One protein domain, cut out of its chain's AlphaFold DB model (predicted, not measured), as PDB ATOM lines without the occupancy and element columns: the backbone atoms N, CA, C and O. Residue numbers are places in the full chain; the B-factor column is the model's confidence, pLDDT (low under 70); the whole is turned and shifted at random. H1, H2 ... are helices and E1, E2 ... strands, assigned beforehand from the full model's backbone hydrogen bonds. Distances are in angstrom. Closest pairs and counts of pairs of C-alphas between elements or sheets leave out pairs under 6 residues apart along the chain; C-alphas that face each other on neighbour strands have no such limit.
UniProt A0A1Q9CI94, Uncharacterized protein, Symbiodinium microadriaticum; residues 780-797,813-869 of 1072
ATOM      1  N   ARG A 780      20.390 -43.292  50.800       45.03
ATOM      2  CA  ARG A 780      21.084 -42.457  49.806       45.03
ATOM      3  C   ARG A 780      21.521 -41.122  50.424       45.03
ATOM      4  O   ARG A 780      20.806 -40.573  51.263       45.03
ATOM      5  N   GLY A 781      22.658 -40.564  50.014       43.38
ATOM      6  CA  GLY A 781      23.145 -39.274  50.516       43.38
ATOM      7  C   GLY A 781      24.256 -38.649  49.670       43.38
ATOM      8  O   GLY A 781      24.593 -39.148  48.607       43.38
ATOM      9  N   LEU A 782      24.845 -37.553  50.160       47.91
ATOM     10  CA  LEU A 782      26.079 -36.981  49.609       47.91
ATOM     11  C   LEU A 782      27.061 -36.625  50.742       47.91
ATOM     12  O   LEU A 782      26.657 -36.010  51.733       47.91
ATOM     13  N   ILE A 783      28.340 -36.986  50.611       54.03
ATOM     14  CA  ILE A 783      29.440 -36.521  51.479       54.03
ATOM     15  C   ILE A 783      30.116 -35.336  50.781       54.03
ATOM     16  O   ILE A 783      30.063 -35.190  49.565       54.03
ATOM     17  N   ARG A 784      30.808 -34.475  51.522       51.50
ATOM     18  CA  ARG A 784      31.814 -33.591  50.924       51.50
ATOM     19  C   ARG A 784      33.158 -33.899  51.556       51.50
ATOM     20  O   ARG A 784      33.305 -33.761  52.768       51.50
ATOM     21  N   VAL A 785      34.106 -34.360  50.749       62.25
ATOM     22  CA  VAL A 785      35.487 -34.581  51.183       62.25
ATOM     23  C   VAL A 785      36.285 -33.345  50.777       62.25
ATOM     24  O   VAL A 785      36.003 -32.732  49.751       62.25
ATOM     25  N   PHE A 786      37.233 -32.938  51.616       51.81
ATOM     26  CA  PHE A 786      38.001 -31.697  51.439       51.81
ATOM     27  C   PHE A 786      39.501 -31.935  51.259       51.81
ATOM     28  O   PHE A 786      40.254 -30.977  51.133       51.81
ATOM     29  N   LYS A 787      39.948 -33.195  51.275       62.25
ATOM     30  CA  LYS A 787      41.350 -33.560  51.080       62.25
ATOM     31  C   LYS A 787      41.477 -34.747  50.133       62.25
ATOM     32  O   LYS A 787      40.723 -35.716  50.250       62.25
ATOM     33  N   LEU A 788      42.437 -34.662  49.215       58.97
ATOM     34  CA  LEU A 788      42.678 -35.673  48.190       58.97
ATOM     35  C   LEU A 788      43.126 -37.018  48.784       58.97
ATOM     36  O   LEU A 788      42.655 -38.058  48.344       58.97
ATOM     37  N   ASP A 789      43.970 -37.009  49.817       65.31
ATOM     38  CA  ASP A 789      44.420 -38.214  50.529       65.31
ATOM     39  C   ASP A 789      43.247 -38.999  51.138       65.31
ATOM     40  O   ASP A 789      43.145 -40.210  50.945       65.31
ATOM     41  N   VAL A 790      42.314 -38.307  51.797       60.78
ATOM     42  CA  VAL A 790      41.093 -38.896  52.363       60.78
ATOM     43  C   VAL A 790      40.165 -39.405  51.258       60.78
ATOM     44  O   VAL A 790      39.599 -40.485  51.394       60.78
ATOM     45  N   ALA A 791      40.029 -38.675  50.146       62.28
ATOM     46  CA  ALA A 791      39.235 -39.127  49.003       62.28
ATOM     47  C   ALA A 791      39.827 -40.403  48.375       62.28
ATOM     48  O   ALA A 791      39.105 -41.373  48.164       62.28
ATOM     49  N   LEU A 792      41.143 -40.446  48.155       56.81
ATOM     50  CA  LEU A 792      41.852 -41.614  47.628       56.81
ATOM     51  C   LEU A 792      41.832 -42.801  48.601       56.81
ATOM     52  O   LEU A 792      41.742 -43.941  48.157       56.81
ATOM     53  N   GLN A 793      41.879 -42.565  49.915       60.31
ATOM     54  CA  GLN A 793      41.667 -43.618  50.913       60.31
ATOM     55  C   GLN A 793      40.233 -44.155  50.859       60.31
ATOM     56  O   GLN A 793      40.056 -45.367  50.878       60.31
ATOM     57  N   LEU A 794      39.218 -43.297  50.722       61.25
ATOM     58  CA  LEU A 794      37.826 -43.729  50.550       61.25
ATOM     59  C   LEU A 794      37.619 -44.515  49.243       61.25
ATOM     60  O   LEU A 794      36.915 -45.518  49.270       61.25
ATOM     61  N   VAL A 795      38.282 -44.136  48.142       57.22
ATOM     62  CA  VAL A 795      38.319 -44.931  46.895       57.22
ATOM     63  C   VAL A 795      38.975 -46.292  47.134       57.22
ATOM     64  O   VAL A 795      38.383 -47.317  46.812       57.22
ATOM     65  N   LYS A 796      40.167 -46.336  47.742       55.97
ATOM     66  CA  LYS A 796      40.898 -47.590  48.014       55.97
ATOM     67  C   LYS A 796      40.174 -48.522  48.992       55.97
ATOM     68  O   LYS A 796      40.346 -49.730  48.912       55.97
ATOM     69  N   LEU A 797      39.390 -47.964  49.914       54.16
ATOM     70  CA  LEU A 797      38.545 -48.708  50.851       54.16
ATOM     71  C   LEU A 797      37.169 -49.062  50.260       54.16
ATOM     72  O   LEU A 797      36.452 -49.869  50.849       54.16
ATOM     73  N   GLN A 813      33.458 -43.637  42.496       40.28
ATOM     74  CA  GLN A 813      34.027 -43.308  41.195       40.28
ATOM     75  C   GLN A 813      34.922 -42.073  41.337       40.28
ATOM     76  O   GLN A 813      34.443 -40.954  41.526       40.28
ATOM     77  N   GLY A 814      36.235 -42.276  41.249       38.72
ATOM     78  CA  GLY A 814      37.193 -41.181  41.179       38.72
ATOM     79  C   GLY A 814      37.034 -40.418  39.865       38.72
ATOM     80  O   GLY A 814      37.437 -40.909  38.815       38.72
ATOM     81  N   VAL A 815      36.480 -39.207  39.922       46.97
ATOM     82  CA  VAL A 815      36.637 -38.231  38.836       46.97
ATOM     83  C   VAL A 815      38.035 -37.634  38.996       46.97
ATOM     84  O   VAL A 815      38.281 -36.918  39.969       46.97
ATOM     85  N   SER A 816      38.964 -37.985  38.098       40.00
ATOM     86  CA  SER A 816      40.346 -37.484  38.162       40.00
ATOM     87  C   SER A 816      40.351 -35.952  38.101       40.00
ATOM     88  O   SER A 816      39.664 -35.397  37.240       40.00
ATOM     89  N   PRO A 817      41.130 -35.245  38.946       47.47
ATOM     90  CA  PRO A 817      41.284 -33.794  38.838       47.47
ATOM     91  C   PRO A 817      41.811 -33.359  37.460       47.47
ATOM     92  O   PRO A 817      41.503 -32.258  37.015       47.47
ATOM     93  N   GLU A 818      42.529 -34.238  36.757       46.47
ATOM     94  CA  GLU A 818      43.076 -34.010  35.412       46.47
ATOM     95  C   GLU A 818      41.992 -33.913  34.322       46.47
ATOM     96  O   GLU A 818      42.261 -33.414  33.231       46.47
ATOM     97  N   THR A 819      40.762 -34.362  34.604       48.09
ATOM     98  CA  THR A 819      39.612 -34.305  33.683       48.09
ATOM     99  C   THR A 819      38.406 -33.554  34.251       48.09
ATOM    100  O   THR A 819      37.323 -33.597  33.662       48.09
ATOM    101  N   VAL A 820      38.563 -32.802  35.352       56.47
ATOM    102  CA  VAL A 820      37.524 -31.868  35.824       56.47
ATOM    103  C   VAL A 820      37.527 -30.621  34.939       56.47
ATOM    104  O   VAL A 820      37.997 -29.549  35.320       56.47
ATOM    105  N   GLU A 821      36.952 -30.761  33.747       64.38
ATOM    106  CA  GLU A 821      36.540 -29.619  32.938       64.38
ATOM    107  C   GLU A 821      35.687 -28.664  33.804       64.38
ATOM    108  O   GLU A 821      34.846 -29.122  34.598       64.38
ATOM    109  N   PRO A 822      35.878 -27.336  33.687       70.00
ATOM    110  CA  PRO A 822      35.122 -26.371  34.471       70.00
ATOM    111  C   PRO A 822      33.630 -26.478  34.133       70.00
ATOM    112  O   PRO A 822      33.164 -26.058  33.071       70.00
ATOM    113  N   HIS A 823      32.869 -27.053  35.061       82.50
ATOM    114  CA  HIS A 823      31.437 -27.261  34.921       82.50
ATOM    115  C   HIS A 823      30.662 -26.083  35.509       82.50
ATOM    116  O   HIS A 823      30.917 -25.617  36.620       82.50
ATOM    117  N   SER A 824      29.670 -25.625  34.757       88.00
ATOM    118  CA  SER A 824      28.657 -24.685  35.224       88.00
ATOM    119  C   SER A 824      27.378 -25.440  35.592       88.00
ATOM    120  O   SER A 824      27.235 -26.626  35.290       88.00
ATOM    121  N   VAL A 825      26.446 -24.768  36.271       89.12
ATOM    122  CA  VAL A 825      25.167 -25.369  36.677       89.12
ATOM    123  C   VAL A 825      24.026 -24.755  35.869       89.12
ATOM    124  O   VAL A 825      23.630 -23.613  36.115       89.12
ATOM    125  N   ALA A 826      23.478 -25.524  34.928       92.06
ATOM    126  CA  ALA A 826      22.250 -25.184  34.218       92.06
ATOM    127  C   ALA A 826      21.050 -25.473  35.130       92.06
ATOM    128  O   ALA A 826      20.611 -26.610  35.284       92.06
ATOM    129  N   TRP A 827      20.551 -24.432  35.795       92.56
ATOM    130  CA  TRP A 827      19.390 -24.519  36.680       92.56
ATOM    131  C   TRP A 827      18.103 -24.751  35.890       92.56
ATOM    132  O   TRP A 827      17.660 -23.849  35.175       92.56
ATOM    133  N   MET A 828      17.498 -25.924  36.070       93.62
ATOM    134  CA  MET A 828      16.302 -26.337  35.344       93.62
ATOM    135  C   MET A 828      15.057 -25.703  35.974       93.62
ATOM    136  O   MET A 828      14.877 -25.830  37.187       93.62
ATOM    137  N   PRO A 829      14.177 -25.040  35.203       92.19
ATOM    138  CA  PRO A 829      12.944 -24.491  35.750       92.19
ATOM    139  C   PRO A 829      12.030 -25.616  36.247       92.19
ATOM    140  O   PRO A 829      11.928 -26.671  35.611       92.19
ATOM    141  N   TRP A 830      11.391 -25.367  37.386       93.38
ATOM    142  CA  TRP A 830      10.257 -26.131  37.898       93.38
ATOM    143  C   TRP A 830       9.011 -25.827  37.058       93.38
ATOM    144  O   TRP A 830       8.806 -24.668  36.691       93.38
ATOM    145  N   ASN A 831       8.200 -26.839  36.754       94.62
ATOM    146  CA  ASN A 831       6.859 -26.676  36.200       94.62
ATOM    147  C   ASN A 831       5.828 -26.835  37.326       94.62
ATOM    148  O   ASN A 831       5.821 -27.858  38.001       94.62
ATOM    149  N   ASP A 832       4.934 -25.863  37.508       94.19
ATOM    150  CA  ASP A 832       3.958 -25.867  38.610       94.19
ATOM    151  C   ASP A 832       2.960 -27.044  38.552       94.19
ATOM    152  O   ASP A 832       2.352 -27.382  39.566       94.19
ATOM    153  N   GLU A 833       2.831 -27.699  37.394       95.81
ATOM    154  CA  GLU A 833       2.003 -28.895  37.186       95.81
ATOM    155  C   GLU A 833       2.704 -30.226  37.533       95.81
ATOM    156  O   GLU A 833       2.039 -31.259  37.617       95.81
ATOM    157  N   GLU A 834       4.031 -30.249  37.713       95.56
ATOM    158  CA  GLU A 834       4.792 -31.491  37.921       95.56
ATOM    159  C   GLU A 834       5.005 -31.810  39.414       95.56
ATOM    160  O   GLU A 834       5.138 -30.916  40.251       95.56
ATOM    161  N   SER A 835       5.067 -33.096  39.786       94.06
ATOM    162  CA  SER A 835       5.427 -33.465  41.163       94.06
ATOM    163  C   SER A 835       6.941 -33.374  41.393       94.06
ATOM    164  O   SER A 835       7.735 -33.442  40.456       94.06
ATOM    165  N   TRP A 836       7.389 -33.308  42.655       88.12
ATOM    166  CA  TRP A 836       8.833 -33.253  42.962       88.12
ATOM    167  C   TRP A 836       9.592 -34.488  42.456       88.12
ATOM    168  O   TRP A 836      10.760 -34.400  42.072       88.12
ATOM    169  N   THR A 837       8.913 -35.634  42.401       90.44
ATOM    170  CA  THR A 837       9.441 -36.868  41.819       90.44
ATOM    171  C   THR A 837       9.576 -36.749  40.300       90.44
ATOM    172  O   THR A 837      10.608 -37.137  39.754       90.44
ATOM    173  N   ASP A 838       8.587 -36.164  39.621       94.38
ATOM    174  CA  ASP A 838       8.601 -35.984  38.164       94.38
ATOM    175  C   ASP A 838       9.654 -34.961  37.741       94.38
ATOM    176  O   ASP A 838      10.441 -35.244  36.841       94.38
ATOM    177  N   TYR A 839       9.774 -33.846  38.468       94.44
ATOM    178  CA  TYR A 839      10.857 -32.879  38.297       94.44
ATOM    179  C   TYR A 839      12.234 -33.530  38.447       94.44
ATOM    180  O   TYR A 839      13.102 -33.374  37.588       94.44
ATOM    181  N   MET A 840      12.440 -34.297  39.523       91.12
ATOM    182  CA  MET A 840      13.710 -34.979  39.769       91.12
ATOM    183  C   MET A 840      14.035 -35.982  38.659       91.12
ATOM    184  O   MET A 840      15.172 -36.018  38.190       91.12
ATOM    185  N   ASN A 841      13.045 -36.752  38.205       92.31
ATOM    186  CA  ASN A 841      13.202 -37.702  37.108       92.31
ATOM    187  C   ASN A 841      13.499 -36.990  35.781       92.31
ATOM    188  O   ASN A 841      14.454 -37.362  35.101       92.31
ATOM    189  N   ARG A 842      12.754 -35.929  35.445       95.12
ATOM    190  CA  ARG A 842      12.945 -35.111  34.237       95.12
ATOM    191  C   ARG A 842      14.329 -34.476  34.194       95.12
ATOM    192  O   ARG A 842      14.976 -34.499  33.152       95.12
ATOM    193  N   VAL A 843      14.804 -33.928  35.314       93.00
ATOM    194  CA  VAL A 843      16.157 -33.365  35.401       93.00
ATOM    195  C   VAL A 843      17.196 -34.482  35.282       93.00
ATOM    196  O   VAL A 843      18.083 -34.387  34.443       93.00
ATOM    197  N   ARG A 844      17.059 -35.589  36.024       88.88
ATOM    198  CA  ARG A 844      18.000 -36.723  35.963       88.88
ATOM    199  C   ARG A 844      18.103 -37.361  34.570       88.88
ATOM    200  O   ARG A 844      19.180 -37.803  34.195       88.88
ATOM    201  N   GLN A 845      17.019 -37.390  33.793       92.19
ATOM    202  CA  GLN A 845      17.009 -37.910  32.416       92.19
ATOM    203  C   GLN A 845      17.795 -37.046  31.415       92.19
ATOM    204  O   GLN A 845      18.151 -37.534  30.346       92.19
ATOM    205  N   GLN A 846      18.071 -35.779  31.735       87.94
ATOM    206  CA  GLN A 846      18.813 -34.846  30.872       87.94
ATOM    207  C   GLN A 846      20.304 -34.735  31.232       87.94
ATOM    208  O   GLN A 846      21.030 -33.920  30.648       87.94
ATOM    209  N   ASP A 847      20.746 -35.493  32.232       73.88
ATOM    210  CA  ASP A 847      22.049 -35.339  32.860       73.88
ATOM    211  C   ASP A 847      23.142 -36.183  32.193       73.88
ATOM    212  O   ASP A 847      22.946 -37.354  31.871       73.88
ATOM    213  N   SER A 848      24.321 -35.584  32.034       71.25
ATOM    214  CA  SER A 848      25.540 -36.252  31.573       71.25
ATOM    215  C   SER A 848      26.723 -36.120  32.541       71.25
ATOM    216  O   SER A 848      27.735 -36.781  32.316       71.25
ATOM    217  N   MET A 849      26.639 -35.291  33.596       83.50
ATOM    218  CA  MET A 849      27.776 -34.997  34.496       83.50
ATOM    219  C   MET A 849      27.415 -34.789  35.985       83.50
ATOM    220  O   MET A 849      28.291 -34.461  36.790       83.50
ATOM    221  N   GLY A 850      26.154 -34.957  36.377       86.81
ATOM    222  CA  GLY A 850      25.672 -34.920  37.758       86.81
ATOM    223  C   GLY A 850      24.616 -33.837  38.013       86.81
ATOM    224  O   GLY A 850      24.792 -32.665  37.668       86.81
ATOM    225  N   VAL A 851      23.552 -34.200  38.732       87.56
ATOM    226  CA  VAL A 851      22.534 -33.262  39.229       87.56
ATOM    227  C   VAL A 851      23.028 -32.539  40.493       87.56
ATOM    228  O   VAL A 851      23.647 -33.121  41.381       87.56
ATOM    229  N   VAL A 852      22.726 -31.245  40.604       87.06
ATOM    230  CA  VAL A 852      23.035 -30.376  41.749       87.06
ATOM    231  C   VAL A 852      21.738 -29.853  42.359       87.06
ATOM    232  O   VAL A 852      20.938 -29.209  41.685       87.06
ATOM    233  N   ALA A 853      21.544 -30.069  43.659       85.25
ATOM    234  CA  ALA A 853      20.421 -29.491  44.390       85.25
ATOM    235  C   ALA A 853      20.690 -28.024  44.773       85.25
ATOM    236  O   ALA A 853      21.667 -27.707  45.453       85.25
ATOM    237  N   GLY A 854      19.805 -27.125  44.342       85.06
ATOM    238  CA  GLY A 854      19.718 -25.739  44.796       85.06
ATOM    239  C   GLY A 854      18.696 -25.580  45.924       85.06
ATOM    240  O   GLY A 854      18.205 -26.555  46.482       85.06
ATOM    241  N   SER A 855      18.347 -24.337  46.273       80.62
ATOM    242  CA  SER A 855      17.352 -24.087  47.332       80.62
ATOM    243  C   SER A 855      15.915 -24.431  46.922       80.62
ATOM    244  O   SER A 855      15.168 -24.934  47.749       80.62
ATOM    245  N   HIS A 856      15.527 -24.152  45.675       82.94
ATOM    246  CA  HIS A 856      14.152 -24.322  45.166       82.94
ATOM    247  C   HIS A 856      14.143 -24.827  43.712       82.94
ATOM    248  O   HIS A 856      13.280 -24.469  42.923       82.94
ATOM    249  N   GLN A 857      15.197 -25.539  43.313       92.19
ATOM    250  CA  GLN A 857      15.405 -26.022  41.948       92.19
ATOM    251  C   GLN A 857      16.561 -27.025  41.939       92.19
ATOM    252  O   GLN A 857      17.499 -26.910  42.734       92.19
ATOM    253  N   LEU A 858      16.514 -27.978  41.020       90.50
ATOM    254  CA  LEU A 858      17.621 -28.832  40.625       90.50
ATOM    255  C   LEU A 858      18.337 -28.191  39.425       90.50
ATOM    256  O   LEU A 858      17.741 -27.471  38.622       90.50
ATOM    257  N   GLY A 859      19.635 -28.427  39.309       93.56
ATOM    258  CA  GLY A 859      20.443 -27.981  38.182       93.56
ATOM    259  C   GLY A 859      21.294 -29.112  37.634       93.56
ATOM    260  O   GLY A 859      21.674 -30.018  38.368       93.56
ATOM    261  N   LEU A 860      21.601 -29.050  36.348       92.44
ATOM    262  CA  LEU A 860      22.490 -29.984  35.670       92.44
ATOM    263  C   LEU A 860      23.916 -29.455  35.689       92.44
ATOM    264  O   LEU A 860      24.133 -28.270  35.424       92.44
ATOM    265  N   ARG A 861      24.894 -30.323  35.949       90.19
ATOM    266  CA  ARG A 861      26.289 -30.025  35.621       90.19
ATOM    267  C   ARG A 861      26.453 -30.091  34.121       90.19
ATOM    268  O   ARG A 861      26.174 -31.105  33.493       90.19
ATOM    269  N   VAL A 862      26.922 -28.992  33.559       92.06
ATOM    270  CA  VAL A 862      27.106 -28.839  32.123       92.06
ATOM    271  C   VAL A 862      28.445 -28.168  31.843       92.06
ATOM    272  O   VAL A 862      28.984 -27.445  32.685       92.06
ATOM    273  N   ARG A 863      29.009 -28.433  30.666       89.81
ATOM    274  CA  ARG A 863      30.267 -27.819  30.217       89.81
ATOM    275  C   ARG A 863      30.072 -26.311  30.057       89.81
ATOM    276  O   ARG A 863      28.969 -25.878  29.746       89.81
ATOM    277  N   GLN A 864      31.126 -25.509  30.222       84.06
ATOM    278  CA  GLN A 864      31.037 -24.040  30.120       84.06
ATOM    279  C   GLN A 864      30.476 -23.500  28.785       84.06
ATOM    280  O   GLN A 864      30.016 -22.365  28.764       84.06
ATOM    281  N   GLY A 865      30.477 -24.295  27.708       86.88
ATOM    282  CA  GLY A 865      29.855 -23.963  26.417       86.88
ATOM    283  C   GLY A 865      28.539 -24.695  26.107       86.88
ATOM    284  O   GLY A 865      28.140 -24.741  24.949       86.88
ATOM    285  N   ASP A 866      27.890 -25.334  27.086       91.00
ATOM    286  CA  ASP A 866      26.616 -26.034  26.862       91.00
ATOM    287  C   ASP A 866      25.481 -25.027  26.575       91.00
ATOM    288  O   ASP A 866      25.282 -24.108  27.374       91.00
ATOM    289  N   PRO A 867      24.692 -25.190  25.493       88.44
ATOM    290  CA  PRO A 867      23.645 -24.236  25.109       88.44
ATOM    291  C   PRO A 867      22.515 -24.096  26.144       88.44
ATOM    292  O   PRO A 867      21.735 -23.146  26.082       88.44
ATOM    293  N   ARG A 868      22.419 -25.006  27.125       88.81
ATOM    294  CA  ARG A 868      21.490 -24.898  28.262       88.81
ATOM    295  C   ARG A 868      21.929 -23.845  29.291       88.81
ATOM    296  O   ARG A 868      21.128 -23.465  30.148       88.81
ATOM    297  N   LEU A 869      23.165 -23.342  29.219       89.00
ATOM    298  CA  LEU A 869      23.649 -22.209  30.016       89.00
ATOM    299  C   LEU A 869      23.121 -20.878  29.475       89.00
ATOM    300  O   LEU A 869      23.861 -20.048  28.955       89.00
TER     301      LEU A 869
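What this domain is: This is residues 780 to 797 and 813 to 869 of the 1072 residues of an uncharacterized protein of Symbiodinium microadriaticum (UniProt A0A1Q9CI94). A small antiparallel sheet, order E2, E4, E3, has helix H2 packed over one face; strand E1 and helix H1 lie away from this body. The printed part has 75 residues, in order E1, H1, E2, H2, E3, E4; it is mixed in class and loose, with radius of gyration of the C-alphas 14.8 A and spans of 45 by 30 by 20 A.

How they stand to each other: Start at E1, residues 780 to 784, which pairs with no named strand and is apart from H1, residues 788 to 797. Next, E2, residues 823 to 827, is antiparallel to E4, residues 858 to 863; N 824 and O 862 are 2.8 A apart. H2, residues 836 to 844, is on the sheet at a height of 10.4 A; its closest C-alphas to E4 are Val 843 and Leu 858, 7.1 A. E3, residues 851 to 853, forms a hairpin with E4; N 852 and O 859 are 2.8 A apart. In H1 and H2 every O i to N i+4 pair is within hydrogen-bond range.

Where its parts are: Find C-alpha 780 at (21.084, -42.457, 49.806), where E1 begins; E4, 16.4 A long, ends at C-alpha 863, (30.267, -27.819, 30.217).

The domain as a whole: Residues 798 to 812 are not printed, a gap of 12.0 A between C-alphas 797 and 813. Look for pLDDT under 70 at residues 780 to 797 and 813 to 821.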